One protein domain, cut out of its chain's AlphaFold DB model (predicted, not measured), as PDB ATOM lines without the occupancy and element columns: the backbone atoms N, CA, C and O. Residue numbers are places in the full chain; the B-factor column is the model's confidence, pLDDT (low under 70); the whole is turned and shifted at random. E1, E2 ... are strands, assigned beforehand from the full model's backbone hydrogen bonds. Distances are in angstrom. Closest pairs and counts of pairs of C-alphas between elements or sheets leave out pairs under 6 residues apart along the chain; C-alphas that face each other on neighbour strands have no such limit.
ATOM      1  N   GLU A  57     355.902 402.697 291.158       87.00
ATOM      2  CA  GLU A  57     356.855 403.786 290.935       87.00
ATOM      3  C   GLU A  57     357.597 404.108 292.233       87.00
ATOM      4  O   GLU A  57     356.950 404.192 293.286       87.00
ATOM      5  N   PRO A  58     358.934 404.268 292.195       83.19
ATOM      6  CA  PRO A  58     359.703 404.604 293.377       83.19
ATOM      7  C   PRO A  58     359.368 406.021 293.846       83.19
ATOM      8  O   PRO A  58     359.166 406.930 293.039       83.19
ATOM      9  N   PHE A  59     359.362 406.237 295.158       76.44
ATOM     10  CA  PHE A  59     359.306 407.598 295.682       76.44
ATOM     11  C   PHE A  59     360.622 408.317 295.378       76.44
ATOM     12  O   PHE A  59     361.673 407.934 295.879       76.44
ATOM     13  N   THR A  60     360.559 409.381 294.581       67.81
ATOM     14  CA  THR A  60     361.718 410.241 294.292       67.81
ATOM     15  C   THR A  60     361.980 411.266 295.393       67.81
ATOM     16  O   THR A  60     363.099 411.754 295.523       67.81
ATOM     17  N   ASP A  61     360.947 411.582 296.178       57.81
ATOM     18  CA  ASP A  61     360.954 412.667 297.168       57.81
ATOM     19  C   ASP A  61     361.206 412.169 298.600       57.81
ATOM     20  O   ASP A  61     361.347 412.967 299.530       57.81
ATOM     21  N   VAL A  62     361.265 410.847 298.785       59.09
ATOM     22  CA  VAL A  62     361.714 410.224 300.030       59.09
ATOM     23  C   VAL A  62     363.204 409.976 299.869       59.09
ATOM     24  O   VAL A  62     363.615 409.236 298.975       59.09
ATOM     25  N   ASN A  63     364.022 410.624 300.702       52.50
ATOM     26  CA  ASN A  63     365.462 410.396 300.678       52.50
ATOM     27  C   ASN A  63     365.715 408.902 300.887       52.50
ATOM     28  O   ASN A  63     365.219 408.341 301.866       52.50
ATOM     29  N   PRO A  64     366.456 408.246 299.990       56.84
ATOM     30  CA  PRO A  64     366.697 406.838 300.158       56.84
ATOM     31  C   PRO A  64     367.622 406.642 301.358       56.84
ATOM     32  O   PRO A  64     368.703 407.233 301.441       56.84
ATOM     33  N   GLU A  65     367.170 405.840 302.313       66.00
ATOM     34  CA  GLU A  65     367.891 405.633 303.555       66.00
ATOM     35  C   GLU A  65     368.795 404.405 303.457       66.00
ATOM     36  O   GLU A  65     368.403 403.334 302.982       66.00
ATOM     37  N   SER A  66     370.036 404.584 303.912       71.62
ATOM     38  CA  SER A  66     371.018 403.517 304.032       71.62
ATOM     39  C   SER A  66     371.454 403.345 305.475       71.62
ATOM     40  O   SER A  66     371.738 404.332 306.153       71.62
ATOM     41  N   SER A  67     371.598 402.099 305.912       74.31
ATOM     42  CA  SER A  67     372.114 401.763 307.239       74.31
ATOM     43  C   SER A  67     373.312 400.839 307.128       74.31
ATOM     44  O   SER A  67     373.277 399.876 306.366       74.31
ATOM     45  N   LEU A  68     374.349 401.087 307.935       77.25
ATOM     46  CA  LEU A  68     375.493 400.182 308.034       77.25
ATOM     47  C   LEU A  68     375.029 398.792 308.470       77.25
ATOM     48  O   LEU A  68     374.373 398.641 309.503       77.25
ATOM     49  N   LEU A  69     375.418 397.779 307.699       75.69
ATOM     50  CA  LEU A  69     375.021 396.391 307.926       75.69
ATOM     51  C   LEU A  69     375.662 395.829 309.204       75.69
ATOM     52  O   LEU A  69     375.028 395.086 309.949       75.69
ATOM     53  N   PHE A  70     376.912 396.221 309.475       73.00
ATOM     54  CA  PHE A  70     377.707 395.726 310.602       73.00
ATOM     55  C   PHE A  70     378.124 396.831 311.580       73.00
ATOM     56  O   PHE A  70     379.238 396.819 312.103       73.00
ATOM     57  N   SER A  71     377.248 397.815 311.812       66.88
ATOM     58  CA  SER A  71     377.546 398.965 312.676       66.88
ATOM     59  C   SER A  71     378.120 398.538 314.036       66.88
ATOM     60  O   SER A  71     377.501 397.769 314.769       66.88
ATOM     61  N   GLY A  72     379.321 399.028 314.363       62.69
ATOM     62  CA  GLY A  72     379.995 398.747 315.635       62.69
ATOM     63  C   GLY A  72     380.575 397.336 315.787       62.69
ATOM     64  O   GLY A  72     381.001 396.989 316.888       62.69
ATOM     65  N   MET A  73     380.615 396.526 314.723       66.88
ATOM     66  CA  MET A  73     381.130 395.154 314.768       66.88
ATOM     67  C   MET A  73     382.425 394.999 313.957       66.88
ATOM     68  O   MET A  73     382.552 395.531 312.856       66.88
ATOM     69  N   SER A  74     383.381 394.236 314.495       64.62
ATOM     70  CA  SER A  74     384.590 393.785 313.792       64.62
ATOM     71  C   SER A  74     384.598 392.260 313.678       64.62
ATOM     72  O   SER A  74     383.968 391.573 314.485       64.62
ATOM     73  N   ASP A  75     385.297 391.732 312.671       67.19
ATOM     74  CA  ASP A  75     385.542 390.290 312.492       67.19
ATOM     75  C   ASP A  75     384.262 389.442 312.341       67.19
ATOM     76  O   ASP A  75     384.192 388.264 312.711       67.19
ATOM     77  N   VAL A  76     383.215 390.053 311.780       69.75
ATOM     78  CA  VAL A  76     381.928 389.401 311.515       69.75
ATOM     79  C   VAL A  76     382.049 388.435 310.341       69.75
ATOM     80  O   VAL A  76     381.474 387.343 310.380       69.75
ATOM     81  N   ILE A  77     382.824 388.804 309.320       70.31
ATOM     82  CA  ILE A  77     383.031 387.992 308.127       70.31
ATOM     83  C   ILE A  77     384.280 387.141 308.335       70.31
ATOM     84  O   ILE A  77     385.414 387.615 308.271       70.31
ATOM     85  N   THR A  78     384.074 385.846 308.565       65.19
ATOM     86  CA  THR A  78     385.176 384.891 308.698       65.19
ATOM     87  C   THR A  78     385.397 384.170 307.378       65.19
ATOM     88  O   THR A  78     384.471 383.594 306.818       65.19
ATOM     89  N   CYS A  79     386.645 384.176 306.906       62.97
ATOM     90  CA  CYS A  79     387.101 383.443 305.730       62.97
ATOM     91  C   CYS A  79     388.294 382.553 306.142       62.97
ATOM     92  O   CYS A  79     389.362 383.094 306.431       62.97
ATOM     93  N   PRO A  80     388.148 381.218 306.208       53.56
ATOM     94  CA  PRO A  80     389.170 380.276 306.647       53.56
ATOM     95  C   PRO A  80     390.242 380.018 305.579       53.56
ATOM     96  O   PRO A  80     391.289 379.479 305.920       53.56
ATOM     97  N   VAL A  81     390.017 380.387 304.309       56.97
ATOM     98  CA  VAL A  81     390.998 380.219 303.222       56.97
ATOM     99  C   VAL A  81     390.949 381.418 302.266       56.97
ATOM    100  O   VAL A  81     389.927 381.667 301.623       56.97
ATOM    101  N   GLU A  82     392.059 382.152 302.137       51.97
ATOM    102  CA  GLU A  82     392.245 383.138 301.064       51.97
ATOM    103  C   GLU A  82     392.322 382.414 299.709       51.97
ATOM    104  O   GLU A  82     393.052 381.438 299.560       51.97
ATOM    105  N   GLY A  83     391.539 382.860 298.719       50.62
ATOM    106  CA  GLY A  83     391.523 382.266 297.371       50.62
ATOM    107  C   GLY A  83     390.409 381.247 297.086       50.62
ATOM    108  O   GLY A  83     390.402 380.660 296.009       50.62
ATOM    109  N   SER A  84     389.450 381.051 297.996       52.16
ATOM    110  CA  SER A  84     388.243 380.251 297.710       52.16
ATOM    111  C   SER A  84     387.207 381.021 296.881       52.16
ATOM    112  O   SER A  84     387.176 382.255 296.902       52.16
ATOM    113  N   ASN A  85     386.346 380.283 296.168       56.41
ATOM    114  CA  ASN A  85     385.247 380.834 295.378       56.41
ATOM    115  C   ASN A  85     384.140 381.421 296.273       56.41
ATOM    116  O   ASN A  85     383.114 380.788 296.510       56.41
ATOM    117  N   ASN A  86     384.346 382.628 296.794       61.44
ATOM    118  CA  ASN A  86     383.422 383.241 297.743       61.44
ATOM    119  C   ASN A  86     382.219 383.855 297.018       61.44
ATOM    120  O   ASN A  86     382.307 384.951 296.472       61.44
ATOM    121  N   VAL A  87     381.093 383.146 297.027       68.44
ATOM    122  CA  VAL A  87     379.830 383.570 296.404       68.44
ATOM    123  C   VAL A  87     378.798 383.887 297.476       68.44
ATOM    124  O   VAL A  87     378.551 383.066 298.337       68.44
ATOM    125  N   ILE A  88     378.134 385.031 297.423       68.56
ATOM    126  CA  ILE A  88     377.032 385.309 298.347       68.56
ATOM    127  C   ILE A  88     375.764 384.655 297.810       68.56
ATOM    128  O   ILE A  88     375.345 384.944 296.688       68.56
ATOM    129  N   GLU A  89     375.164 383.776 298.610       67.12
ATOM    130  CA  GLU A  89     373.848 383.202 298.344       67.12
ATOM    131  C   GLU A  89     372.755 384.036 299.017       67.12
ATOM    132  O   GLU A  89     372.831 384.394 300.190       67.12
ATOM    133  N   LEU A  90     371.735 384.368 298.236       68.31
ATOM    134  CA  LEU A  90     370.600 385.182 298.634       68.31
ATOM    135  C   LEU A  90     369.356 384.324 298.525       68.31
ATOM    136  O   LEU A  90     368.965 383.937 297.423       68.31
ATOM    137  N   PHE A  91     368.746 384.023 299.659       66.38
ATOM    138  CA  PHE A  91     367.547 383.204 299.707       66.38
ATOM    139  C   PHE A  91     366.302 384.067 299.493       66.38
ATOM    140  O   PHE A  91     366.287 385.237 299.892       66.38
ATOM    141  N   PRO A  92     365.257 383.519 298.854       66.81
ATOM    142  CA  PRO A  92     363.979 384.204 298.781       66.81
ATOM    143  C   PRO A  92     363.419 384.412 300.196       66.81
ATOM    144  O   PRO A  92     363.563 383.531 301.050       66.81
ATOM    145  N   PRO A  93     362.790 385.567 300.463       69.44
ATOM    146  CA  PRO A  93     362.083 385.795 301.715       69.44
ATOM    147  C   PRO A  93     360.845 384.893 301.800       69.44
ATOM    148  O   PRO A  93     360.440 384.262 300.817       69.44
ATOM    149  N   ASP A  94     360.214 384.866 302.972       72.75
ATOM    150  CA  ASP A  94     358.923 384.205 303.148       72.75
ATOM    151  C   ASP A  94     357.908 384.750 302.128       72.75
ATOM    152  O   ASP A  94     357.711 385.963 302.000       72.75
ATOM    153  N   ALA A  95     357.252 383.846 301.398       75.25
ATOM    154  CA  ALA A  95     356.282 384.192 300.364       75.25
ATOM    155  C   ALA A  95     355.118 385.050 300.895       75.25
ATOM    156  O   ALA A  95     354.543 385.833 300.141       75.25
ATOM    157  N   SER A  96     354.785 384.951 302.185       78.50
ATOM    158  CA  SER A  96     353.757 385.780 302.825       78.50
ATOM    159  C   SER A  96     354.129 387.266 302.895       78.50
ATOM    160  O   SER A  96     353.241 388.121 302.859       78.50
ATOM    161  N   MET A  97     355.428 387.582 302.930       78.06
ATOM    162  CA  MET A  97     355.946 388.953 302.956       78.06
ATOM    163  C   MET A  97     356.022 389.584 301.563       78.06
ATOM    164  O   MET A  97     356.151 390.802 301.444       78.06
ATOM    165  N   MET A  98     355.946 388.771 300.510       81.19
ATOM    166  CA  MET A  98     356.089 389.222 299.132       81.19
ATOM    167  C   MET A  98     354.793 389.832 298.607       81.19
ATOM    168  O   MET A  98     353.690 389.332 298.863       81.19
ATOM    169  N   ASP A  99     354.928 390.899 297.828       85.94
ATOM    170  CA  ASP A  99     353.905 391.313 296.883       85.94
ATOM    171  C   ASP A  99     353.832 390.280 295.755       85.94
ATOM    172  O   ASP A  99     354.845 389.845 295.205       85.94
ATOM    173  N   THR A 100     352.618 389.824 295.469       86.19
ATOM    174  CA  THR A 100     352.357 388.770 294.481       86.19
ATOM    175  C   THR A 100     351.873 389.329 293.152       86.19
ATOM    176  O   THR A 100     351.722 388.574 292.194       86.19
ATOM    177  N   THR A 101     351.578 390.625 293.106       88.75
ATOM    178  CA  THR A 101     350.968 391.303 291.965       88.75
ATOM    179  C   THR A 101     352.028 392.035 291.157       88.75
ATOM    180  O   THR A 101     351.976 392.037 289.928       88.75
ATOM    181  N   TYR A 102     353.000 392.635 291.841       90.56
ATOM    182  CA  TYR A 102     353.972 393.525 291.237       90.56
ATOM    183  C   TYR A 102     355.421 393.136 291.534       90.56
ATOM    184  O   TYR A 102     355.756 392.528 292.549       90.56
ATOM    185  N   THR A 103     356.301 393.562 290.634       90.56
ATOM    186  CA  THR A 103     357.756 393.474 290.753       90.56
ATOM    187  C   THR A 103     358.373 394.839 290.466       90.56
ATOM    188  O   THR A 103     357.710 395.728 289.926       90.56
ATOM    189  N   ALA A 104     359.643 395.007 290.824       85.81
ATOM    190  CA  ALA A 104     360.423 396.184 290.459       85.81
ATOM    191  C   ALA A 104     361.586 395.783 289.553       85.81
ATOM    192  O   ALA A 104     362.116 394.677 289.656       85.81
ATOM    193  N   THR A 105     361.990 396.700 288.680       84.62
ATOM    194  CA  THR A 105     363.168 396.533 287.826       84.62
ATOM    195  C   THR A 105     364.159 397.635 288.158       84.62
ATOM    196  O   THR A 105     363.847 398.816 288.015       84.62
ATOM    197  N   TYR A 106     365.347 397.250 288.616       72.75
ATOM    198  CA  TYR A 106     366.439 398.190 288.851       72.75
ATOM    199  C   TYR A 106     366.966 398.753 287.529       72.75
ATOM    200  O   TYR A 106     366.831 398.138 286.469       72.75
ATOM    201  N   THR A 107     367.657 399.895 287.586       71.06
ATOM    202  CA  THR A 107     368.314 400.509 286.417       71.06
ATOM    203  C   THR A 107     369.334 399.577 285.753       71.06
ATOM    204  O   THR A 107     369.591 399.692 284.559       71.06
ATOM    205  N   SER A 108     369.877 398.611 286.502       68.62
ATOM    206  CA  SER A 108     370.730 397.535 285.985       68.62
ATOM    207  C   SER A 108     370.006 396.550 285.049       68.62
ATOM    208  O   SER A 108     370.658 395.681 284.473       68.62
ATOM    209  N   GLY A 109     368.680 396.661 284.887       76.50
ATOM    210  CA  GLY A 109     367.838 395.755 284.097       76.50
ATOM    211  C   GLY A 109     367.372 394.516 284.866       76.50
ATOM    212  O   GLY A 109     366.726 393.634 284.304       76.50
ATOM    213  N   GLU A 110     367.704 394.431 286.150       80.56
ATOM    214  CA  GLU A 110     367.403 393.291 287.001       80.56
ATOM    215  C   GLU A 110     366.020 393.415 287.641       80.56
ATOM    216  O   GLU A 110     365.738 394.380 288.351       80.56
ATOM    217  N   THR A 111     365.169 392.411 287.422       86.19
ATOM    218  CA  THR A 111     363.857 392.326 288.069       86.19
ATOM    219  C   THR A 111     363.963 391.637 289.426       86.19
ATOM    220  O   THR A 111     364.505 390.534 289.547       86.19
ATOM    221  N   VAL A 112     363.395 392.272 290.444       85.31
ATOM    222  CA  VAL A 112     363.309 391.775 291.817       85.31
ATOM    223  C   VAL A 112     361.865 391.724 292.293       85.31
ATOM    224  O   VAL A 112     360.970 392.344 291.713       85.31
ATOM    225  N   GLY A 113     361.636 390.977 293.368       87.12
ATOM    226  CA  GLY A 113     360.351 391.022 294.049       87.12
ATOM    227  C   GLY A 113     360.180 392.295 294.863       87.12
ATOM    228  O   GLY A 113     361.127 393.044 295.083       87.12
ATOM    229  N   LEU A 114     358.958 392.511 295.330       87.25
ATOM    230  CA  LEU A 114     358.609 393.603 296.224       87.25
ATOM    231  C   LEU A 114     358.159 393.031 297.563       87.25
ATOM    232  O   LEU A 114     357.459 392.022 297.606       87.25
ATOM    233  N   LEU A 115     358.574 393.657 298.660       84.31
ATOM    234  CA  LEU A 115     358.113 393.326 300.002       84.31
ATOM    235  C   LEU A 115     356.942 394.225 300.388       84.31
ATOM    236  O   LEU A 115     356.969 395.438 300.168       84.31
ATOM    237  N   LYS A 116     355.919 393.623 300.993       80.81
ATOM    238  CA  LYS A 116     354.763 394.338 301.532       80.81
ATOM    239  C   LYS A 116     355.170 395.170 302.742       80.81
ATOM    240  O   LYS A 116     355.928 394.713 303.598       80.81
ATOM    241  N   THR A 117     354.594 396.361 302.848       75.69
ATOM    242  CA  THR A 117     354.551 397.098 304.114       75.69
ATOM    243  C   THR A 117     353.226 396.837 304.832       75.69
ATOM    244  O   THR A 117     352.322 396.174 304.318       75.69
ATOM    245  N   ASN A 118     353.088 397.381 306.038       73.81
ATOM    246  CA  ASN A 118     351.809 397.478 306.741       73.81
ATOM    247  C   ASN A 118     350.850 398.504 306.107       73.81
ATOM    248  O   ASN A 118     349.692 398.578 306.515       73.81
ATOM    249  N   VAL A 119     351.320 399.289 305.135       73.31
ATOM    250  CA  VAL A 119     350.533 400.270 304.403       73.31
ATOM    251  C   VAL A 119     350.118 399.675 303.051       73.31
ATOM    252  O   VAL A 119     350.960 399.497 302.169       73.31
ATOM    253  N   PRO A 120     348.825 399.370 302.836       79.94
ATOM    254  CA  PRO A 120     348.364 398.801 301.574       79.94
ATOM    255  C   PRO A 120     348.713 399.698 300.383       79.94
ATOM    256  O   PRO A 120     348.426 400.893 300.397       79.94
ATOM    257  N   GLY A 121     349.318 399.110 299.353       78.94
ATOM    258  CA  GLY A 121     349.775 399.820 298.159       78.94
ATOM    259  C   GLY A 121     351.128 400.524 298.299       78.94
ATOM    260  O   GLY A 121     351.578 401.141 297.337       78.94
ATOM    261  N   ILE A 122     351.790 400.409 299.454       82.50
ATOM    262  CA  ILE A 122     353.195 400.780 299.630       82.50
ATOM    263  C   ILE A 122     354.010 399.508 299.813       82.50
ATOM    264  O   ILE A 122     353.723 398.661 300.665       82.50
ATOM    265  N   VAL A 123     355.035 399.378 298.990       84.88
ATOM    266  CA  VAL A 123     355.907 398.207 298.925       84.88
ATOM    267  C   VAL A 123     357.350 398.670 298.812       84.88
ATOM    268  O   VAL A 123     357.601 399.834 298.504       84.88
ATOM    269  N   TYR A 124     358.311 397.795 299.079       83.19
ATOM    270  CA  TYR A 124     359.720 398.170 299.019       83.19
ATOM    271  C   TYR A 124     360.610 397.076 298.446       83.19
ATOM    272  O   TYR A 124     360.316 395.883 298.539       83.19
ATOM    273  N   THR A 125     361.732 397.508 297.884       84.50
ATOM    274  CA  THR A 125     362.912 396.677 297.652       84.50
ATOM    275  C   THR A 125     364.018 397.103 298.606       84.50
ATOM    276  O   THR A 125     363.946 398.148 299.265       84.50
ATOM    277  N   TYR A 126     365.064 396.294 298.670       79.88
ATOM    278  CA  TYR A 126     366.301 396.702 299.307       79.88
ATOM    279  C   TYR A 126     367.502 396.165 298.539       79.88
ATOM    280  O   TYR A 126     367.406 395.203 297.779       79.88
ATOM    281  N   GLU A 127     368.641 396.798 298.746       81.38
ATOM    282  CA  GLU A 127     369.930 396.375 298.233       81.38
ATOM    283  C   GLU A 127     370.853 396.150 299.416       81.38
ATOM    284  O   GLU A 127     370.974 397.014 300.283       81.38
ATOM    285  N   VAL A 128     371.536 395.010 299.449       80.62
ATOM    286  CA  VAL A 128     372.714 394.860 300.303       80.62
ATOM    287  C   VAL A 128     373.909 395.277 299.467       80.62
ATOM    288  O   VAL A 128     374.218 394.644 298.454       80.62
ATOM    289  N   ARG A 129     374.567 396.361 299.861       84.06
ATOM    290  CA  ARG A 129     375.658 396.940 299.084       84.06
ATOM    291  C   ARG A 129     376.936 396.842 299.877       84.06
ATOM    292  O   ARG A 129     376.958 397.024 301.086       84.06
ATOM    293  N   CYS A 130     378.015 396.598 299.164       82.19
ATOM    294  CA  CYS A 130     379.348 396.850 299.635       82.19
ATOM    295  C   CYS A 130     379.942 397.933 298.735       82.19
ATOM    296  O   CYS A 130     380.267 397.709 297.565       82.19
ATOM    297  N   THR A 131     379.987 399.150 299.272       82.38
ATOM    298  CA  THR A 131     380.154 400.383 298.489       82.38
ATOM    299  C   THR A 131     381.612 400.697 298.163       82.38
ATOM    300  O   THR A 131     381.888 401.539 297.309       82.38
ATOM    301  N   SER A 132     382.571 400.017 298.797       82.38
ATOM    302  CA  SER A 132     383.995 400.097 298.454       82.38
ATOM    303  C   SER A 132     384.801 398.962 299.090       82.38
ATOM    304  O   SER A 132     384.411 398.430 300.124       82.38
ATOM    305  N   ASN A 133     385.961 398.624 298.513       78.81
ATOM    306  CA  ASN A 133     386.961 397.742 299.134       78.81
ATOM    307  C   ASN A 133     386.403 396.399 299.644       78.81
ATOM    308  O   ASN A 133     386.700 395.982 300.763       78.81
ATOM    309  N   CYS A 134     385.587 395.736 298.825       77.56
ATOM    310  CA  CYS A 134     384.921 394.485 299.188       77.56
ATOM    311  C   CYS A 134     385.737 393.296 298.698       77.56
ATOM    312  O   CYS A 134     386.359 392.579 299.474       77.56
ATOM    313  N   LEU A 135     385.774 393.133 297.378       71.75
ATOM    314  CA  LEU A 135     386.369 391.993 296.710       71.75
ATOM    315  C   LEU A 135     387.602 392.451 295.938       71.75
ATOM    316  O   LEU A 135     387.485 392.951 294.822       71.75
ATOM    317  N   GLY A 136     388.779 392.389 296.562       66.44
ATOM    318  CA  GLY A 136     390.010 392.880 295.927       66.44
ATOM    319  C   GLY A 136     389.916 394.345 295.464       66.44
ATOM    320  O   GLY A 136     390.472 394.695 294.428       66.44
ATOM    321  N   GLY A 137     389.161 395.181 296.189       70.81
ATOM    322  CA  GLY A 137     388.929 396.591 295.845       70.81
ATOM    323  C   GLY A 137     387.610 396.887 295.117       70.81
ATOM    324  O   GLY A 137     387.239 398.051 295.013       70.81
ATOM    325  N   GLN A 138     386.880 395.869 294.648       76.25
ATOM    326  CA  GLN A 138     385.633 396.055 293.894       76.25
ATOM    327  C   GLN A 138     384.428 396.373 294.788       76.25
ATOM    328  O   GLN A 138     384.430 396.064 295.984       76.25
ATOM    329  N   GLN A 139     383.399 396.960 294.172       83.19
ATOM    330  CA  GLN A 139     382.066 397.153 294.747       83.19
ATOM    331  C   GLN A 139     381.173 395.946 294.450       83.19
ATOM    332  O   GLN A 139     381.377 395.240 293.461       83.19
ATOM    333  N   LEU A 140     380.160 395.732 295.285       80.75
ATOM    334  CA  LEU A 140     379.155 394.697 295.072       80.75
ATOM    335  C   LEU A 140     377.778 395.222 295.472       80.75
ATOM    336  O   LEU A 140     377.619 395.748 296.568       80.75
ATOM    337  N   TYR A 141     376.791 395.044 294.602       82.88
ATOM    338  CA  TYR A 141     375.403 395.434 294.842       82.88
ATOM    339  C   TYR A 141     374.528 394.199 294.682       82.88
ATOM    340  O   TYR A 141     374.600 393.510 293.662       82.88
ATOM    341  N   LEU A 142     373.761 393.880 295.717       79.94
ATOM    342  CA  LEU A 142     372.901 392.707 295.768       79.94
ATOM    343  C   LEU A 142     371.449 393.169 295.849       79.94
ATOM    344  O   LEU A 142     370.967 393.528 296.922       79.94
ATOM    345  N   ASN A 143     370.771 393.142 294.705       82.69
ATOM    346  CA  ASN A 143     369.381 393.557 294.561       82.69
ATOM    347  C   ASN A 143     368.429 392.498 295.134       82.69
ATOM    348  O   ASN A 143     368.465 391.326 294.744       82.69
ATOM    349  N   LEU A 144     367.573 392.908 296.070       80.81
ATOM    350  CA  LEU A 144     366.727 392.031 296.873       80.81
ATOM    351  C   LEU A 144     365.280 392.558 296.972       80.81
ATOM    352  O   LEU A 144     365.039 393.759 296.819       80.81
ATOM    353  N   PRO A 145     364.309 391.680 297.291       79.31
ATOM    354  CA  PRO A 145     364.424 390.220 297.403       79.31
ATOM    355  C   PRO A 145     364.528 389.490 296.047       79.31
ATOM    356  O   PRO A 145     363.989 389.960 295.039       79.31
ATOM    357  N   PRO A 146     365.157 388.298 295.999       75.88
ATOM    358  CA  PRO A 146     365.173 387.488 294.792       75.88
ATOM    359  C   PRO A 146     363.799 386.835 294.566       75.88
ATOM    360  O   PRO A 146     363.095 386.473 295.511       75.88
ATOM    361  N   LEU A 147     363.419 386.654 293.301       75.56
ATOM    362  CA  LEU A 147     362.155 386.020 292.926       75.56
ATOM    363  C   LEU A 147     362.268 384.492 292.989       75.56
ATOM    364  O   LEU A 147     362.842 383.865 292.100       75.56
ATOM    365  N   GLY A 148     361.703 383.894 294.038       67.06
ATOM    366  CA  GLY A 148     361.364 382.467 294.125       67.06
ATOM    367  C   GLY A 148     362.523 381.466 294.203       67.06
ATOM    368  O   GLY A 148     362.321 380.356 294.685       67.06
ATOM    369  N   THR A 149     363.733 381.822 293.775       68.50
ATOM    370  CA  THR A 149     364.915 380.953 293.837       68.50
ATOM    371  C   THR A 149     366.109 381.678 294.435       68.50
ATOM    372  O   THR A 149     366.212 382.905 294.373       68.50
ATOM    373  N   THR A 150     367.015 380.903 295.034       69.94
ATOM    374  CA  THR A 150     368.267 381.427 295.578       69.94
ATOM    375  C   THR A 150     369.102 382.047 294.465       69.94
ATOM    376  O   THR A 150     369.329 381.420 293.428       69.94
ATOM    377  N   ARG A 151     369.601 383.263 294.687       68.94
ATOM    378  CA  ARG A 151     370.497 383.953 293.752       68.94
ATOM    379  C   ARG A 151     371.910 383.998 294.296       68.94
ATOM    380  O   ARG A 151     372.123 384.028 295.501       68.94
ATOM    381  N   LYS A 152     372.870 383.969 293.380       70.31
ATOM    382  CA  LYS A 152     374.302 383.966 293.670       70.31
ATOM    383  C   LYS A 152     374.907 385.286 293.223       70.31
ATOM    384  O   LYS A 152     374.545 385.775 292.152       70.31
ATOM    385  N   SER A 153     375.826 385.846 294.007       69.12
ATOM    386  CA  SER A 153     376.612 386.998 293.564       69.12
ATOM    387  C   SER A 153     377.382 386.663 292.288       69.12
ATOM    388  O   SER A 153     377.900 385.558 292.128       69.12
ATOM    389  N   SER A 154     377.492 387.640 291.391       63.56
ATOM    390  CA  SER A 154     378.244 387.521 290.134       63.56
ATOM    391  C   SER A 154     379.757 387.395 290.339       63.56
ATOM    392  O   SER A 154     380.468 386.988 289.424       63.56
ATOM    393  N   ALA A 155     380.251 387.733 291.531       62.34
ATOM    394  CA  ALA A 155     381.661 387.694 291.875       62.34
ATOM    395  C   ALA A 155     381.989 386.502 292.787       62.34
ATOM    396  O   ALA A 155     381.221 386.181 293.700       62.34
ATOM    397  N   SER A 156     383.120 385.847 292.507       58.28
ATOM    398  CA  SER A 156     383.504 384.565 293.105       58.28
ATOM    399  C   SER A 156     384.997 384.461 293.453       58.28
ATOM    400  O   SER A 156     385.511 383.354 293.465       58.28
ATOM    401  N   SER A 157     385.752 385.543 293.669       53.22
ATOM    402  CA  SER A 157     387.209 385.447 293.911       53.22
ATOM    403  C   SER A 157     387.718 386.461 294.937       53.22
ATOM    404  O   SER A 157     387.282 387.593 294.924       53.22
ATOM    405  N   ALA A 158     388.678 386.082 295.794       55.75
ATOM    406  CA  ALA A 158     389.145 386.835 296.978       55.75
ATOM    407  C   ALA A 158     388.082 386.997 298.097       55.75
ATOM    408  O   ALA A 158     386.889 386.810 297.889       55.75
ATOM    409  N   GLY A 159     388.523 387.179 299.346       62.88
ATOM    410  CA  GLY A 159     387.665 387.114 300.541       62.88
ATOM    411  C   GLY A 159     387.080 388.462 300.950       62.88
ATOM    412  O   GLY A 159     387.784 389.460 300.929       62.88
ATOM    413  N   TYR A 160     385.824 388.471 301.404       72.25
ATOM    414  CA  TYR A 160     385.139 389.650 301.960       72.25
ATOM    415  C   TYR A 160     385.636 390.048 303.368       72.25
ATOM    416  O   TYR A 160     385.076 390.942 304.005       72.25
ATOM    417  N   LYS A 161     386.662 389.375 303.896       74.25
ATOM    418  CA  LYS A 161     387.209 389.622 305.236       74.25
ATOM    419  C   LYS A 161     387.746 391.053 305.345       74.25
ATOM    420  O   LYS A 161     388.510 391.489 304.488       74.25
ATOM    421  N   GLY A 162     387.387 391.769 306.412       75.62
ATOM    422  CA  GLY A 162     387.832 393.147 306.645       75.62
ATOM    423  C   GLY A 162     387.031 394.210 305.884       75.62
ATOM    424  O   GLY A 162     387.330 395.402 306.002       75.62
ATOM    425  N   SER A 163     386.022 393.805 305.103       79.44
ATOM    426  CA  SER A 163     385.147 394.725 304.368       79.44
ATOM    427  C   SER A 163     383.917 395.174 305.163       79.44
ATOM    428  O   SER A 163     383.151 395.982 304.652       79.44
ATOM    429  N   GLU A 164     383.731 394.716 306.407       79.75
ATOM    430  CA  GLU A 164     382.522 394.896 307.230       79.75
ATOM    431  C   GLU A 164     382.024 396.349 307.267       79.75
ATOM    432  O   GLU A 164     380.843 396.624 307.071       79.75
ATOM    433  N   LYS A 165     382.939 397.301 307.444       82.06
ATOM    434  CA  LYS A 165     382.627 398.738 307.514       82.06
ATOM    435  C   LYS A 165     382.070 399.339 306.215       82.06
ATOM    436  O   LYS A 165     381.579 400.461 306.240       82.06
ATOM    437  N   ASN A 166     382.200 398.633 305.094       84.62
ATOM    438  CA  ASN A 166     381.783 399.100 303.774       84.62
ATOM    439  C   ASN A 166     380.426 398.524 303.350       84.62
ATOM    440  O   ASN A 166     379.950 398.858 302.264       84.62
ATOM    441  N   TRP A 167     379.830 397.652 304.172       81.50
ATOM    442  CA  TRP A 167     378.523 397.074 303.898       81.50
ATOM    443  C   TRP A 167     377.400 397.933 304.460       81.50
ATOM    444  O   TRP A 167     377.404 398.288 305.642       81.50
ATOM    445  N   ASP A 168     376.398 398.192 303.634       80.94
ATOM    446  CA  ASP A 168     375.150 398.822 304.029       80.94
ATOM    447  C   ASP A 168     373.937 398.092 303.433       80.94
ATOM    448  O   ASP A 168     374.054 397.212 302.574       80.94
ATOM    449  N   VAL A 169     372.763 398.432 303.955       78.38
ATOM    450  CA  VAL A 169     371.477 398.120 303.333       78.38
ATOM    451  C   VAL A 169     370.857 399.421 302.875       78.38
ATOM    452  O   VAL A 169     370.823 400.373 303.650       78.38
ATOM    453  N   PHE A 170     370.353 399.441 301.650       80.38
ATOM    454  CA  PHE A 170     369.690 400.581 301.033       80.38
ATOM    455  C   PHE A 170     368.269 400.214 300.645       80.38
ATOM    456  O   PHE A 170     368.058 399.161 300.053       80.38
ATOM    457  N   PHE A 171     367.301 401.065 300.966       79.06
ATOM    458  CA  PHE A 171     365.887 400.786 300.726       79.06
ATOM    459  C   PHE A 171     365.313 401.691 299.650       79.06
ATOM    460  O   PHE A 171     365.586 402.889 299.625       79.06
ATOM    461  N   THR A 172     364.445 401.121 298.814       81.00
ATOM    462  CA  THR A 172     363.628 401.891 297.873       81.00
ATOM    463  C   THR A 172     362.160 401.587 298.130       81.00
ATOM    464  O   THR A 172     361.734 400.437 298.017       81.00
ATOM    465  N   LEU A 173     361.384 402.610 298.493       81.12
ATOM    466  CA  LEU A 173     359.928 402.517 298.593       81.12
ATOM    467  C   LEU A 173     359.288 402.771 297.236       81.12
ATOM    468  O   LEU A 173     359.726 403.648 296.494       81.12
ATOM    469  N   TYR A 174     358.185 402.081 296.986       84.75
ATOM    470  CA  TYR A 174     357.369 402.227 295.795       84.75
ATOM    471  C   TYR A 174     355.911 402.439 296.175       84.75
ATOM    472  O   TYR A 174     355.391 401.821 297.110       84.75
ATOM    473  N   GLN A 175     355.236 403.263 295.383       85.94
ATOM    474  CA  GLN A 175     353.788 403.348 295.377       85.94
ATOM    475  C   GLN A 175     353.235 402.446 294.278       85.94
ATOM    476  O   GLN A 175     353.616 402.579 293.117       85.94
ATOM    477  N   THR A 176     352.301 401.558 294.615       88.94
ATOM    478  CA  THR A 176     351.594 400.745 293.621       88.94
ATOM    479  C   THR A 176     350.341 401.465 293.094       88.94
ATOM    480  O   THR A 176     349.832 402.398 293.731       88.94
TER     481      THR A 176
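AT A GLANCE: This is residues 57 to 176 of the 186 residues of an uncharacterized protein of Citrobacter sp. AAK_AS5 (UniProt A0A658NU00). With little regular structure, this is a strongly twisted branched sheet built along E4, with E6 on one side of it, E5 and E3 on the other, and the hairpin E2 and E3 at one end. The printed part has 120 residues, no named helix and six antiparallel strands, E1 to E6, holding 47 residues: all strand. It is compact, radius of gyration of the C-alphas 15.5 A, and spans 46 by 29 by 24 A.

HOW THE PARTS SIT: E1, residues 66 to 68, pairs with E6, residues 167 to 175: N 67 and O 169, 2.9 A. E2, 98 to 105, E3, 111 to 116, E4, 122 to 135, and E5, 138 to 144, form a meander of successive antiparallel hairpins: N 99 and O 114, N 115 and O 124, N 130 and O 140, each 2.8 A. E4 also pairs with E6: N 127 and O 170, 2.8 A.

IN THESE COORDINATES: E1 begins at C-alpha 66 (371.018, 403.517, 304.032); E6, 26.9 A long, ends at C-alpha 175 (353.788, 403.348, 295.377). E4, 34.4 A long, bends by 79 degrees at residue 132.

THE WHOLE: The printed part has no cut. The links E1 to E2 and E5 to E6 are long. pLDDT is under 70 in 41 residues, among them 78 to 93.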